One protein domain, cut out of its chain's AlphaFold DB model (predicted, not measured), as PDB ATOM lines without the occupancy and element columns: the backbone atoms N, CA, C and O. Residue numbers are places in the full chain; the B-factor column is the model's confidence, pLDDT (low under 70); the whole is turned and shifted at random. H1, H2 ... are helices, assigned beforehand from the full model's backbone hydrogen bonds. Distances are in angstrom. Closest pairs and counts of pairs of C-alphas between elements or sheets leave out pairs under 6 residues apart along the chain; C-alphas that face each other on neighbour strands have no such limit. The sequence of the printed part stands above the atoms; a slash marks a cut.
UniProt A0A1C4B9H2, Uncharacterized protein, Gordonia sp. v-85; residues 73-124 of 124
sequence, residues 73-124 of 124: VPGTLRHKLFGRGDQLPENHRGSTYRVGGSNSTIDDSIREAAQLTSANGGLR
ATOM      1  N   VAL A  73      17.311  46.657  -0.065       91.00
ATOM      2  CA  VAL A  73      17.617  45.233   0.124       91.00
ATOM      3  C   VAL A  73      19.137  45.020  -0.012       91.00
ATOM      4  O   VAL A  73      19.739  45.536  -0.959       91.00
ATOM      5  N   PRO A  74      19.807  44.301   0.905       91.88
ATOM      6  CA  PRO A  74      21.241  44.040   0.793       91.88
ATOM      7  C   PRO A  74      21.577  43.193  -0.445       91.88
ATOM      8  O   PRO A  74      20.738  42.471  -0.971       91.88
ATOM      9  N   GLY A  75      22.830  43.255  -0.903       92.88
ATOM     10  CA  GLY A  75      23.310  42.482  -2.055       92.88
ATOM     11  C   GLY A  75      23.479  43.306  -3.333       92.88
ATOM     12  O   GLY A  75      23.489  44.544  -3.315       92.88
ATOM     13  N   THR A  76      23.683  42.612  -4.456       95.81
ATOM     14  CA  THR A  76      23.959  43.259  -5.748       95.81
ATOM     15  C   THR A  76      22.720  43.938  -6.334       95.81
ATOM     16  O   THR A  76      21.586  43.650  -5.956       95.81
ATOM     17  N   LEU A  77      22.917  44.809  -7.332       95.19
ATOM     18  CA  LEU A  77      21.809  45.405  -8.090       95.19
ATOM     19  C   LEU A  77      20.869  44.338  -8.677       95.19
ATOM     20  O   LEU A  77      19.657  44.517  -8.670       95.19
ATOM     21  N   ARG A  78      21.409  43.205  -9.144       95.75
ATOM     22  CA  ARG A  78      20.595  42.099  -9.665       95.75
ATOM     23  C   ARG A  78      19.683  41.522  -8.588       95.75
ATOM     24  O   ARG A  78      18.509  41.292  -8.860       95.75
ATOM     25  N   HIS A  79      20.215  41.302  -7.389       95.69
ATOM     26  CA  HIS A  79      19.415  40.803  -6.279       95.69
ATOM     27  C   HIS A  79      18.314  41.797  -5.899       95.69
ATOM     28  O   HIS A  79      17.167  41.392  -5.761       95.69
ATOM     29  N   LYS A  80      18.637  43.093  -5.833       94.31
ATOM     30  CA  LYS A  80      17.665  44.161  -5.550       94.31
ATOM     31  C   LYS A  80      16.528  44.227  -6.576       94.31
ATOM     32  O   LYS A  80      15.385  44.398  -6.184       94.31
ATOM     33  N   LEU A  81      16.834  44.078  -7.867       93.69
ATOM     34  CA  LEU A  81      15.833  44.172  -8.940       93.69
ATOM     35  C   LEU A  81      14.986  42.905  -9.103       93.69
ATOM     36  O   LEU A  81      13.814  42.997  -9.433       93.69
ATOM     37  N   PHE A  82      15.575  41.718  -8.927       94.19
ATOM     38  CA  PHE A  82      14.904  40.462  -9.289       94.19
ATOM     39  C   PHE A  82      14.624  39.529  -8.110       94.19
ATOM     40  O   PHE A  82      13.936  38.528  -8.298       94.19
ATOM     41  N   GLY A  83      15.211  39.763  -6.932       93.75
ATOM     42  CA  GLY A  83      15.064  38.906  -5.748       93.75
ATOM     43  C   GLY A  83      15.593  37.473  -5.911       93.75
ATOM     44  O   GLY A  83      15.326  36.613  -5.078       93.75
ATOM     45  N   ARG A  84      16.334  37.176  -6.989       92.81
ATOM     46  CA  ARG A  84      16.726  35.809  -7.403       92.81
ATOM     47  C   ARG A  84      18.233  35.553  -7.308       92.81
ATOM     48  O   ARG A  84      18.795  34.774  -8.072       92.81
ATOM     49  N   GLY A  85      18.878  36.216  -6.352       92.69
ATOM     50  CA  GLY A  85      20.318  36.108  -6.109       92.69
ATOM     51  C   GLY A  85      21.174  37.021  -6.991       92.69
ATOM     52  O   GLY A  85      20.676  37.813  -7.789       92.69
ATOM     53  N   ASP A  86      22.489  36.908  -6.815       94.50
ATOM     54  CA  ASP A  86      23.468  37.819  -7.424       94.50
ATOM     55  C   ASP A  86      23.906  37.411  -8.838       94.50
ATOM     56  O   ASP A  86      24.555  38.179  -9.549       94.50
ATOM     57  N   GLN A  87      23.541  36.207  -9.277       93.44
ATOM     58  CA  GLN A  87      23.918  35.666 -10.580       93.44
ATOM     59  C   GLN A  87      22.721  35.571 -11.525       93.44
ATOM     60  O   GLN A  87      21.563  35.616 -11.119       93.44
ATOM     61  N   LEU A  88      23.007  35.436 -12.821       95.31
ATOM     62  CA  LEU A  88      21.984  35.163 -13.830       95.31
ATOM     63  C   LEU A  88      21.233  33.868 -13.483       95.31
ATOM     64  O   LEU A  88      21.903  32.895 -13.148       95.31
ATOM     65  N   PRO A  89      19.896  33.815 -13.575       94.56
ATOM     66  CA  PRO A  89      19.152  32.587 -13.306       94.56
ATOM     67  C   PRO A  89      19.462  31.513 -14.357       94.56
ATOM     68  O   PRO A  89      19.960  31.815 -15.442       94.56
ATOM     69  N   GLU A  90      19.162  30.251 -14.051       94.00
ATOM     70  CA  GLU A  90      19.490  29.112 -14.926       94.00
ATOM     71  C   GLU A  90      18.880  29.238 -16.326       94.00
ATOM     72  O   GLU A  90      19.538  28.918 -17.311       94.00
ATOM     73  N   ASN A  91      17.675  29.799 -16.428       94.50
ATOM     74  CA  ASN A  91      16.978  30.017 -17.695       94.50
ATOM     75  C   ASN A  91      17.546  31.171 -18.541       94.50
ATOM     76  O   ASN A  91      17.146  31.347 -19.691       94.50
ATOM     77  N   HIS A  92      18.458  31.981 -18.004       95.94
ATOM     78  CA  HIS A  92      19.079  33.060 -18.758       95.94
ATOM     79  C   HIS A  92      20.277  32.527 -19.543       95.94
ATOM     80  O   HIS A  92      21.206  32.004 -18.947       95.94
ATOM     81  N   ARG A  93      20.339  32.749 -20.862       96.19
ATOM     82  CA  ARG A  93      21.393  32.208 -21.751       96.19
ATOM     83  C   ARG A  93      22.823  32.352 -21.212       96.19
ATOM     84  O   ARG A  93      23.621  31.427 -21.329       96.19
ATOM     85  N   GLY A  94      23.143  33.494 -20.604       95.56
ATOM     86  CA  GLY A  94      24.453  33.737 -19.987       95.56
ATOM     87  C   GLY A  94      24.853  32.739 -18.882       95.56
ATOM     88  O   GLY A  94      26.042  32.563 -18.649       95.56
ATOM     89  N   SER A  95      23.904  32.045 -18.243       95.88
ATOM     90  CA  SER A  95      24.173  30.997 -17.244       95.88
ATOM     91  C   SER A  95      24.952  29.813 -17.834       95.88
ATOM     92  O   SER A  95      25.783  29.223 -17.150       95.88
ATOM     93  N   THR A  96      24.745  29.513 -19.122       95.75
ATOM     94  CA  THR A  96      25.386  28.388 -19.825       95.75
ATOM     95  C   THR A  96      26.881  28.594 -20.081       95.75
ATOM     96  O   THR A  96      27.578  27.638 -20.406       95.75
ATOM     97  N   TYR A  97      27.374  29.825 -19.913       95.31
ATOM     98  CA  TYR A  97      28.780  30.207 -20.094       95.31
ATOM     99  C   TYR A  97      29.544  30.344 -18.767       95.31
ATOM    100  O   TYR A  97      30.664  30.850 -18.750       95.31
ATOM    101  N   ARG A  98      28.953  29.938 -17.634       92.75
ATOM    102  CA  ARG A  98      29.700  29.792 -16.373       92.75
ATOM    103  C   ARG A  98      30.815  28.764 -16.558       92.75
ATOM    104  O   ARG A  98      30.670  27.874 -17.384       92.75
ATOM    105  N   VAL A  99      31.891  28.857 -15.779       90.88
ATOM    106  CA  VAL A  99      32.974  27.856 -15.801       90.88
ATOM    107  C   VAL A  99      32.382  26.448 -15.647       90.88
ATOM    108  O   VAL A  99      31.519  26.244 -14.797       90.88
ATOM    109  N   GLY A 100      32.770  25.525 -16.535       87.81
ATOM    110  CA  GLY A 100      32.210  24.166 -16.608       87.81
ATOM    111  C   GLY A 100      30.796  24.055 -17.207       87.81
ATOM    112  O   GLY A 100      30.247  22.961 -17.304       87.81
ATOM    113  N   GLY A 101      30.183  25.168 -17.616       90.75
ATOM    114  CA  GLY A 101      28.872  25.211 -18.259       90.75
ATOM    115  C   GLY A 101      28.893  24.700 -19.702       90.75
ATOM    116  O   GLY A 101      29.931  24.678 -20.358       90.75
ATOM    117  N   SER A 102      27.720  24.335 -20.225       92.62
ATOM    118  CA  SER A 102      27.577  23.673 -21.531       92.62
ATOM    119  C   SER A 102      28.106  24.464 -22.732       92.62
ATOM    120  O   SER A 102      28.464  23.856 -23.737       92.62
ATOM    121  N   ASN A 103      28.161  25.796 -22.641       93.69
ATOM    122  CA  ASN A 103      28.713  26.669 -23.679       93.69
ATOM    123  C   ASN A 103      30.038  27.331 -23.259       93.69
ATOM    124  O   ASN A 103      30.540  28.205 -23.968       93.69
ATOM    125  N   SER A 104      30.591  26.968 -22.100       92.81
ATOM    126  CA  SER A 104      31.859  27.516 -21.629       92.81
ATOM    127  C   SER A 104      33.032  26.820 -22.304       92.81
ATOM    128  O   SER A 104      33.109  25.597 -22.347       92.81
ATOM    129  N   THR A 105      33.989  27.609 -22.786       90.44
ATOM    130  CA  THR A 105      35.294  27.107 -23.243       90.44
ATOM    131  C   THR A 105      36.309  26.998 -22.104       90.44
ATOM    132  O   THR A 105      37.431  26.561 -22.331       90.44
ATOM    133  N   ILE A 106      35.944  27.453 -20.901       85.50
ATOM    134  CA  ILE A 106      36.734  27.324 -19.675       85.50
ATOM    135  C   ILE A 106      36.098  26.219 -18.825       85.50
ATOM    136  O   ILE A 106      34.910  26.300 -18.492       85.50
ATOM    137  N   ASP A 107      36.893  25.217 -18.465       81.31
ATOM    138  CA  ASP A 107      36.541  24.143 -17.536       81.31
ATOM    139  C   ASP A 107      37.251  24.321 -16.177       81.31
ATOM    140  O   ASP A 107      38.029  25.260 -15.974       81.31
ATOM    141  N   ASP A 108      36.957  23.437 -15.222       76.81
ATOM    142  CA  ASP A 108      37.538  23.475 -13.875       76.81
ATOM    143  C   ASP A 108      38.920  22.804 -13.772       76.81
ATOM    144  O   ASP A 108      39.491  22.754 -12.678       76.81
ATOM    145  N   SER A 109      39.524  22.369 -14.887       75.94
ATOM    146  CA  SER A 109      40.790  21.613 -14.883       75.94
ATOM    147  C   SER A 109      41.922  22.329 -14.133       75.94
ATOM    148  O   SER A 109      42.718  21.699 -13.437       75.94
ATOM    149  N   ILE A 110      41.968  23.665 -14.199       69.94
ATOM    150  CA  ILE A 110      42.958  24.496 -13.495       69.94
ATOM    151  C   ILE A 110      42.719  24.507 -11.974       69.94
ATOM    152  O   ILE A 110      43.676  24.493 -11.196       69.94
ATOM    153  N   ARG A 111      41.456  24.527 -11.523       68.00
ATOM    154  CA  ARG A 111      41.109  24.502 -10.089       68.00
ATOM    155  C   ARG A 111      41.320  23.110  -9.499       68.00
ATOM    156  O   ARG A 111      41.861  22.997  -8.399       68.00
ATOM    157  N   GLU A 112      40.967  22.070 -10.246       71.38
ATOM    158  CA  GLU A 112      41.173  20.669  -9.867       71.38
ATOM    159  C   GLU A 112      42.669  20.325  -9.752       71.38
ATOM    160  O   GLU A 112      43.102  19.756  -8.746       71.38
ATOM    161  N   ALA A 113      43.497  20.757 -10.712       68.19
ATOM    162  CA  ALA A 113      44.949  20.557 -10.676       68.19
ATOM    163  C   ALA A 113      45.623  21.231  -9.460       68.19
ATOM    164  O   ALA A 113      46.542  20.672  -8.847       68.19
ATOM    165  N   ALA A 114      45.147  22.419  -9.072       66.44
ATOM    166  CA  ALA A 114      45.641  23.139  -7.897       66.44
ATOM    167  C   ALA A 114      45.251  22.451  -6.571       66.44
ATOM    168  O   ALA A 114      46.053  22.411  -5.628       66.44
ATOM    169  N   GLN A 115      44.056  21.858  -6.496       68.69
ATOM    170  CA  GLN A 115      43.604  21.097  -5.325       68.69
ATOM    171  C   GLN A 115      44.362  19.770  -5.169       68.69
ATOM    172  O   GLN A 115      44.781  19.437  -4.061       68.69
ATOM    173  N   LEU A 116      44.632  19.057  -6.269       61.53
ATOM    174  CA  LEU A 116      45.417  17.813  -6.271       61.53
ATOM    175  C   LEU A 116      46.872  18.027  -5.831       61.53
ATOM    176  O   LEU A 116      47.434  17.213  -5.098       61.53
ATOM    177  N   THR A 117      47.476  19.147  -6.230       65.00
ATOM    178  CA  THR A 117      48.839  19.509  -5.809       65.00
ATOM    179  C   THR A 117      48.889  19.843  -4.314       65.00
ATOM    180  O   THR A 117      49.835  19.464  -3.625       65.00
ATOM    181  N   SER A 118      47.842  20.485  -3.788       64.06
ATOM    182  CA  SER A 118      47.717  20.803  -2.359       64.06
ATOM    183  C   SER A 118      47.453  19.556  -1.498       64.06
ATOM    184  O   SER A 118      47.979  19.456  -0.394       64.06
ATOM    185  N   ALA A 119      46.694  18.579  -2.007       62.28
ATOM    186  CA  ALA A 119      46.405  17.321  -1.311       62.28
ATOM    187  C   ALA A 119      47.618  16.370  -1.239       62.28
ATOM    188  O   ALA A 119      47.802  15.673  -0.244       62.28
ATOM    189  N   ASN A 120      48.480  16.374  -2.260       61.38
ATOM    190  CA  ASN A 120      49.660  15.502  -2.327       61.38
ATOM    191  C   ASN A 120      50.912  16.083  -1.636       61.38
ATOM    192  O   ASN A 120      51.919  15.390  -1.506       61.38
ATOM    193  N   GLY A 121      50.870  17.339  -1.175       57.03
ATOM    194  CA  GLY A 121      51.985  18.012  -0.495       57.03
ATOM    195  C   GLY A 121      52.145  17.694   1.000       57.03
ATOM    196  O   GLY A 121      53.092  18.178   1.613       57.03
ATOM    197  N   GLY A 122      51.241  16.903   1.595       49.62
ATOM    198  CA  GLY A 122      51.188  16.620   3.041       49.62
ATOM    199  C   GLY A 122      51.925  15.364   3.527       49.62
ATOM    200  O   GLY A 122      51.791  15.011   4.694       49.62
ATOM    201  N   LEU A 123      52.680  14.672   2.670       48.03
ATOM    202  CA  LEU A 123      53.485  13.502   3.048       48.03
ATOM    203  C   LEU A 123      54.978  13.815   2.884       48.03
ATOM    204  O   LEU A 123      55.590  13.473   1.872       48.03
ATOM    205  N   ARG A 124      55.556  14.478   3.886       44.66
ATOM    206  CA  ARG A 124      56.993  14.450   4.181       44.66
ATOM    207  C   ARG A 124      57.205  14.391   5.681       44.66
ATOM    208  O   ARG A 124      56.491  15.133   6.387       44.66
TER     209      ARG A 124
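AT A GLANCE: This is residues 73 to 124 of the 124 residues of an uncharacterized protein of Gordonia sp. v-85 (UniProt A0A1C4B9H2). The model is a thin, drawn-out chain with three separate helices strung along it and no common core: two short helical turns, H1 and H2, lie in a loosely folded body, and a longer helix, H3, makes an arm away from it. Residues 110 to 124, most of H3 and the tail after it, stick out from that body, and the link of residues 98 to 108 doubles back on itself in a loop before the arm begins. The printed part has 52 residues with three named helices, in the order H1, H2, H3, and no named strand. The class is all helix, although under half of the residues, 23 of 52, are in named elements. The whole is extended, with a radius of gyration of the C-alphas of 16.8 A, and flat, spanning 52 by 28 by 11 A.

HOW THE PARTS SIT: From the first printed residue, H1, residues 77 to 82, comes first and touches no helix. H2, residues 93 to 97, follows after a short link of 10 residues, and H1 and H2 are apart. H3, residues 109 to 120, follows after a long link of 11 residues, and H2 and H3 are apart. H1 and H3 are apart as well, with no C-alpha of the one within 8 A of the other. In H1 and H3 every O i to N i+4 pair is within hydrogen-bond range. In H2 0 of 1 such pairs is within range, while 2 of its 2 O i to N i+3 pairs are.

IN THESE COORDINATES: H1 runs from Leu 77 to Phe 82, beginning at C-alpha 77 at (21.809, 45.405, -8.090), and measures 8.6 A from first to last C-alpha. H2 runs from Arg 93, with its C-alpha at (21.393, 32.208, -21.751), to Tyr 97 and measures 7.8 A. H3 runs from Ser 109 to Asn 120, ends at C-alpha 120 at (49.660, 15.502, -2.327), and is the longest helix with 12 residues and 16.5 A.

THE WHOLE: The two C-alphas farthest apart are those of Leu 81 and Arg 124, 52.4 A. Residues 110 to 124 stand free, of which 110 to 120 belong to H3. The body without them has 37 residues, spans 36 by 19 by 10 A and has a radius of gyration of 12.0 A. The printed part has no cut, and Arg 124 is the chain's last residue. The mean pLDDT of the printed part is 83.4. Residues 110 to 111 and 113 to 124 are under 70, and H3 has a mean of 67.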